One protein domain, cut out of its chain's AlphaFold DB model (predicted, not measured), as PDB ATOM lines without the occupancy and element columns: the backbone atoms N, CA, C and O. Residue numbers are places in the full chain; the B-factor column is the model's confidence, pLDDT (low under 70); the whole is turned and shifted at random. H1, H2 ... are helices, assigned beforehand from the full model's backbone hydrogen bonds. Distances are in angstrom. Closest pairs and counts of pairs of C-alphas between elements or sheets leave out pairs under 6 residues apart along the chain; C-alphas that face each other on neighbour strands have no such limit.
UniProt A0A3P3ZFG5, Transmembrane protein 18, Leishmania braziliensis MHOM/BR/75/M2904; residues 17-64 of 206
ATOM      1  N   ALA A  17      68.045  34.127  65.228       85.12
ATOM      2  CA  ALA A  17      67.890  35.305  66.080       85.12
ATOM      3  C   ALA A  17      69.100  36.250  66.000       85.12
ATOM      4  O   ALA A  17      68.933  37.472  65.977       85.12
ATOM      5  N   PHE A  18      70.318  35.699  65.940       88.25
ATOM      6  CA  PHE A  18      71.533  36.485  65.733       88.25
ATOM      7  C   PHE A  18      71.490  37.193  64.383       88.25
ATOM      8  O   PHE A  18      71.695  38.405  64.330       88.25
ATOM      9  N   TRP A  19      71.186  36.461  63.309       87.56
ATOM     10  CA  TRP A  19      71.114  37.039  61.978       87.56
ATOM     11  C   TRP A  19      70.005  38.070  61.872       87.56
ATOM     12  O   TRP A  19      70.244  39.100  61.257       87.56
ATOM     13  N   ALA A  20      68.844  37.863  62.498       91.44
ATOM     14  CA  ALA A  20      67.762  38.842  62.532       91.44
ATOM     15  C   ALA A  20      68.195  40.154  63.208       91.44
ATOM     16  O   ALA A  20      68.090  41.217  62.596       91.44
ATOM     17  N   ALA A  21      68.763  40.079  64.416       87.31
ATOM     18  CA  ALA A  21      69.224  41.257  65.152       87.31
ATOM     19  C   ALA A  21      70.410  41.952  64.461       87.31
ATOM     20  O   ALA A  21      70.467  43.177  64.375       87.31
ATOM     21  N   HIS A  22      71.352  41.177  63.918       85.44
ATOM     22  CA  HIS A  22      72.473  41.704  63.143       85.44
ATOM     23  C   HIS A  22      71.972  42.431  61.891       85.44
ATOM     24  O   HIS A  22      72.378  43.555  61.614       85.44
ATOM     25  N   ASN A  23      71.036  41.820  61.171       86.25
ATOM     26  CA  ASN A  23      70.422  42.379  59.976       86.25
ATOM     27  C   ASN A  23      69.635  43.659  60.254       86.25
ATOM     28  O   ASN A  23      69.676  44.573  59.428       86.25
ATOM     29  N   GLU A  24      68.951  43.733  61.392       90.69
ATOM     30  CA  GLU A  24      68.246  44.925  61.858       90.69
ATOM     31  C   GLU A  24      69.223  46.076  62.126       90.69
ATOM     32  O   GLU A  24      69.061  47.159  61.565       90.69
ATOM     33  N   VAL A  25      70.297  45.827  62.885       87.12
ATOM     34  CA  VAL A  25      71.338  46.830  63.171       87.12
ATOM     35  C   VAL A  25      72.050  47.280  61.894       87.12
ATOM     36  O   VAL A  25      72.247  48.477  61.681       87.12
ATOM     37  N   MET A  26      72.407  46.341  61.018       85.62
ATOM     38  CA  MET A  26      73.071  46.623  59.742       85.62
ATOM     39  C   MET A  26      72.191  47.444  58.795       85.62
ATOM     40  O   MET A  26      72.704  48.257  58.023       85.62
ATOM     41  N   ASN A  27      70.871  47.249  58.852       88.12
ATOM     42  CA  ASN A  27      69.916  48.025  58.070       88.12
ATOM     43  C   ASN A  27      69.689  49.420  58.680       88.12
ATOM     44  O   ASN A  27      69.729  50.413  57.963       88.12
ATOM     45  N   ALA A  28      69.544  49.510  60.007       85.81
ATOM     46  CA  ALA A  28      69.375  50.774  60.729       85.81
ATOM     47  C   ALA A  28      70.592  51.709  60.610       85.81
ATOM     48  O   ALA A  28      70.439  52.925  60.575       85.81
ATOM     49  N   THR A  29      71.801  51.152  60.521       83.38
ATOM     50  CA  THR A  29      73.050  51.919  60.362       83.38
ATOM     51  C   THR A  29      73.405  52.216  58.903       83.38
ATOM     52  O   THR A  29      74.401  52.888  58.645       83.38
ATOM     53  N   GLY A  30      72.637  51.704  57.931       82.06
ATOM     54  CA  GLY A  30      72.961  51.801  56.500       82.06
ATOM     55  C   GLY A  30      74.212  51.011  56.081       82.06
ATOM     56  O   GLY A  30      74.581  51.008  54.906       82.06
ATOM     57  N   ALA A  31      74.846  50.296  57.014       79.81
ATOM     58  CA  ALA A  31      76.054  49.515  56.783       79.81
ATOM     59  C   ALA A  31      75.836  48.401  55.751       79.81
ATOM     60  O   ALA A  31      76.767  48.017  55.052       79.81
ATOM     61  N   ARG A  32      74.602  47.906  55.616       77.75
ATOM     62  CA  ARG A  32      74.243  46.869  54.644       77.75
ATOM     63  C   ARG A  32      74.376  47.345  53.201       77.75
ATOM     64  O   ARG A  32      75.032  46.691  52.408       77.75
ATOM     65  N   VAL A  33      73.875  48.545  52.909       80.12
ATOM     66  CA  VAL A  33      74.016  49.184  51.591       80.12
ATOM     67  C   VAL A  33      75.488  49.452  51.277       80.12
ATOM     68  O   VAL A  33      75.928  49.255  50.148       80.12
ATOM     69  N   PHE A  34      76.269  49.857  52.283       80.50
ATOM     70  CA  PHE A  34      77.708  50.060  52.133       80.50
ATOM     71  C   PHE A  34      78.464  48.749  51.872       80.50
ATOM     72  O   PHE A  34      79.303  48.707  50.978       80.50
ATOM     73  N   LEU A  35      78.167  47.679  52.616       78.00
ATOM     74  CA  LEU A  35      78.793  46.372  52.412       78.00
ATOM     75  C   LEU A  35      78.403  45.751  51.074       78.00
ATOM     76  O   LEU A  35      79.274  45.210  50.404       78.00
ATOM     77  N   ASP A  36      77.142  45.862  50.661       79.94
ATOM     78  CA  ASP A  36      76.681  45.363  49.365       79.94
ATOM     79  C   ASP A  36      77.334  46.149  48.218       79.94
ATOM     80  O   ASP A  36      77.787  45.555  47.242       79.94
ATOM     81  N   ALA A  37      77.487  47.471  48.360       74.81
ATOM     82  CA  ALA A  37      78.238  48.294  47.412       74.81
ATOM     83  C   ALA A  37      79.738  47.947  47.390       74.81
ATOM     84  O   ALA A  37      80.343  47.884  46.320       74.81
ATOM     85  N   ALA A  38      80.340  47.680  48.553       67.56
ATOM     86  CA  ALA A  38      81.736  47.267  48.665       67.56
ATOM     87  C   ALA A  38      81.974  45.858  48.095       67.56
ATOM     88  O   ALA A  38      82.994  45.621  47.454       67.56
ATOM     89  N   ALA A  39      81.029  44.934  48.279       68.56
ATOM     90  CA  ALA A  39      81.082  43.579  47.741       68.56
ATOM     91  C   ALA A  39      80.808  43.542  46.227       68.56
ATOM     92  O   ALA A  39      81.414  42.743  45.514       68.56
ATOM     93  N   ALA A  40      79.930  44.418  45.727       72.50
ATOM     94  CA  ALA A  40      79.628  44.553  44.304       72.50
ATOM     95  C   ALA A  40      80.726  45.289  43.518       72.50
ATOM     96  O   ALA A  40      80.768  45.176  42.293       72.50
ATOM     97  N   ALA A  41      81.620  46.023  44.190       69.31
ATOM     98  CA  ALA A  41      82.757  46.694  43.572       69.31
ATOM     99  C   ALA A  41      83.905  45.696  43.294       69.31
ATOM    100  O   ALA A  41      84.598  45.265  44.222       69.31
ATOM    101  N   PRO A  42      84.210  45.362  42.023       61.72
ATOM    102  CA  PRO A  42      85.279  44.414  41.685       61.72
ATOM    103  C   PRO A  42      86.675  44.909  42.096       61.72
ATOM    104  O   PRO A  42      87.587  44.107  42.299       61.72
ATOM    105  N   SER A  43      86.836  46.230  42.234       60.84
ATOM    106  CA  SER A  43      88.041  46.893  42.737       60.84
ATOM    107  C   SER A  43      88.245  46.733  44.244       60.84
ATOM    108  O   SER A  43      89.361  46.918  44.706       60.84
ATOM    109  N   LEU A  44      87.202  46.385  45.004       57.53
ATOM    110  CA  LEU A  44      87.261  46.150  46.451       57.53
ATOM    111  C   LEU A  44      87.202  44.661  46.813       57.53
ATOM    112  O   LEU A  44      87.378  44.299  47.977       57.53
ATOM    113  N   SER A  45      87.011  43.782  45.824       67.62
ATOM    114  CA  SER A  45      87.126  42.341  46.028       67.62
ATOM    115  C   SER A  45      88.523  42.007  46.545       67.62
ATOM    116  O   SER A  45      89.525  42.232  45.863       67.62
ATOM    117  N   ILE A  46      88.579  41.425  47.745       66.50
ATOM    118  CA  ILE A  46      89.821  41.034  48.423       66.50
ATOM    119  C   ILE A  46      90.692  40.177  47.495       66.50
ATOM    120  O   ILE A  46      91.900  40.375  47.437       66.50
ATOM    121  N   GLY A  47      90.095  39.274  46.711       70.38
ATOM    122  CA  GLY A  47      90.837  38.429  45.769       70.38
ATOM    123  C   GLY A  47      91.470  39.209  44.609       70.38
ATOM    124  O   GLY A  47      92.616  38.951  44.249       70.38
ATOM    125  N   SER A  48      90.751  40.191  44.058       72.81
ATOM    126  CA  SER A  48      91.240  41.068  42.983       72.81
ATOM    127  C   SER A  48      92.352  41.996  43.482       72.81
ATOM    128  O   SER A  48      93.409  42.099  42.859       72.81
ATOM    129  N   LEU A  49      92.158  42.595  44.663       75.75
ATOM    130  CA  LEU A  49      93.143  43.445  45.329       75.75
ATOM    131  C   LEU A  49      94.424  42.681  45.669       75.75
ATOM    132  O   LEU A  49      95.517  43.151  45.360       75.75
ATOM    133  N   VAL A  50      94.301  41.486  46.251       75.00
ATOM    134  CA  VAL A  50      95.451  40.629  46.568       75.00
ATOM    135  C   VAL A  50      96.162  40.193  45.288       75.00
ATOM    136  O   VAL A  50      97.384  40.269  45.226       75.00
ATOM    137  N   GLY A  51      95.435  39.797  44.239       77.25
ATOM    138  CA  GLY A  51      96.035  39.416  42.956       77.25
ATOM    139  C   GLY A  51      96.791  40.564  42.275       77.25
ATOM    140  O   GLY A  51      97.928  40.381  41.832       77.25
ATOM    141  N   GLY A  52      96.196  41.759  42.231       77.75
ATOM    142  CA  GLY A  52      96.836  42.967  41.706       77.75
ATOM    143  C   GLY A  52      98.070  43.366  42.515       77.75
ATOM    144  O   GLY A  52      99.126  43.638  41.942       77.75
ATOM    145  N   PHE A  53      97.967  43.307  43.844       74.94
ATOM    146  CA  PHE A  53      99.083  43.558  44.749       74.94
ATOM    147  C   PHE A  53     100.224  42.556  44.548       74.94
ATOM    148  O   PHE A  53     101.366  42.968  44.393       74.94
ATOM    149  N   LEU A  54      99.936  41.250  44.489       76.94
ATOM    150  CA  LEU A  54     100.950  40.214  44.268       76.94
ATOM    151  C   LEU A  54     101.675  40.409  42.934       76.94
ATOM    152  O   LEU A  54     102.888  40.229  42.861       76.94
ATOM    153  N   ARG A  55     100.954  40.821  41.887       80.06
ATOM    154  CA  ARG A  55     101.559  41.148  40.592       80.06
ATOM    155  C   ARG A  55     102.475  42.369  40.682       80.06
ATOM    156  O   ARG A  55     103.588  42.314  40.166       80.06
ATOM    157  N   ALA A  56     102.030  43.443  41.333       75.56
ATOM    158  CA  ALA A  56     102.840  44.643  41.538       75.56
ATOM    159  C   ALA A  56     104.079  44.349  42.402       75.56
ATOM    160  O   ALA A  56     105.186  44.744  42.053       75.56
ATOM    161  N   ALA A  57     103.914  43.571  43.473       71.88
ATOM    162  CA  ALA A  57     104.997  43.113  44.332       71.88
ATOM    163  C   ALA A  57     105.998  42.238  43.566       71.88
ATOM    164  O   ALA A  57     107.200  42.400  43.742       71.88
ATOM    165  N   TYR A  58     105.531  41.355  42.676       79.44
ATOM    166  CA  TYR A  58     106.408  40.558  41.817       79.44
ATOM    167  C   TYR A  58     107.194  41.424  40.827       79.44
ATOM    168  O   TYR A  58     108.388  41.214  40.639       79.44
ATOM    169  N   GLN A  59     106.553  42.419  40.207       80.12
ATOM    170  CA  GLN A  59     107.238  43.351  39.307       80.12
ATOM    171  C   GLN A  59     108.282  44.192  40.045       80.12
ATOM    172  O   GLN A  59     109.398  44.340  39.556       80.12
ATOM    173  N   PHE A  60     107.950  44.678  41.242       75.06
ATOM    174  CA  PHE A  60     108.900  45.347  42.125       75.06
ATOM    175  C   PHE A  60     110.056  44.412  42.502       75.06
ATOM    176  O   PHE A  60     111.217  44.786  42.381       75.06
ATOM    177  N   TYR A  61     109.756  43.160  42.858       78.94
ATOM    178  CA  TYR A  61     110.769  42.152  43.153       78.94
ATOM    179  C   TYR A  61     111.699  41.876  41.975       78.94
ATOM    180  O   TYR A  61     112.900  41.752  42.174       78.94
ATOM    181  N   ALA A  62     111.183  41.828  40.751       80.44
ATOM    182  CA  ALA A  62     112.015  41.649  39.568       80.44
ATOM    183  C   ALA A  62     112.877  42.885  39.240       80.44
ATOM    184  O   ALA A  62     113.936  42.735  38.638       80.44
ATOM    185  N   ALA A  63     112.426  44.087  39.605       79.81
ATOM    186  CA  ALA A  63     113.106  45.344  39.291       79.81
ATOM    187  C   ALA A  63     114.181  45.744  40.317       79.81
ATOM    188  O   ALA A  63     115.094  46.497  39.984       79.81
ATOM    189  N   VAL A  64     114.067  45.278  41.562       77.88
ATOM    190  CA  VAL A  64     114.960  45.666  42.662       77.88
ATOM    191  C   VAL A  64     116.198  44.778  42.716       77.88
ATOM    192  O   VAL A  64     116.115  43.550  42.662       77.88
TER     193      VAL A  64
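Overview. This is residues 17 to 64 of the 206 residues of the protein "Transmembrane protein 18" of Leishmania braziliensis MHOM/BR/75/M2904 (UniProt A0A3P3ZFG5). Three helices follow one another in an open, stretched-out chain with no common core: H1 and H2 meet at a corner, and beyond a tight link H3 sticks out with residues 46 to 51 and 53 to 63. The printed part has 48 residues with three named helices, H1, H2 and H3, and no named strand; its class is all helix. It is extended, with a radius of gyration of the C-alphas of 17.2 A, a rod spanning 52 by 18 by 13 A.

Arrangement. H1, residues 17 to 28, and H2, residues 31 to 40, only just touch, with 3 pairs of C-alphas within 8 A, and touch only at the corner by their link. H1 does so with residues 23 to 27 alone. The closest C-alphas, of Met 26 and Arg 32, are 5.2 A apart. Their lines are about perpendicular, at 90 degrees. H3, residues 46 to 63, is apart from both. In H1, H2 and H3 every O i to N i+4 pair is within hydrogen-bond range.

Along the chain. H1 begins at C-alpha 17 (67.890, 35.305, 66.080) and is 16.4 A long. H2 measures 13.9 A. H3 measures 25.4 A and ends at C-alpha 63 (113.106, 45.344, 39.291).

Size, cuts and confidence. The C-alphas farthest apart, of Ala 17 and Val 64, are 53.6 A apart. The printed part has no cut, and both links are tight. Confidence is low, with pLDDT under 70, at residues 38 to 39 and 41 to 46.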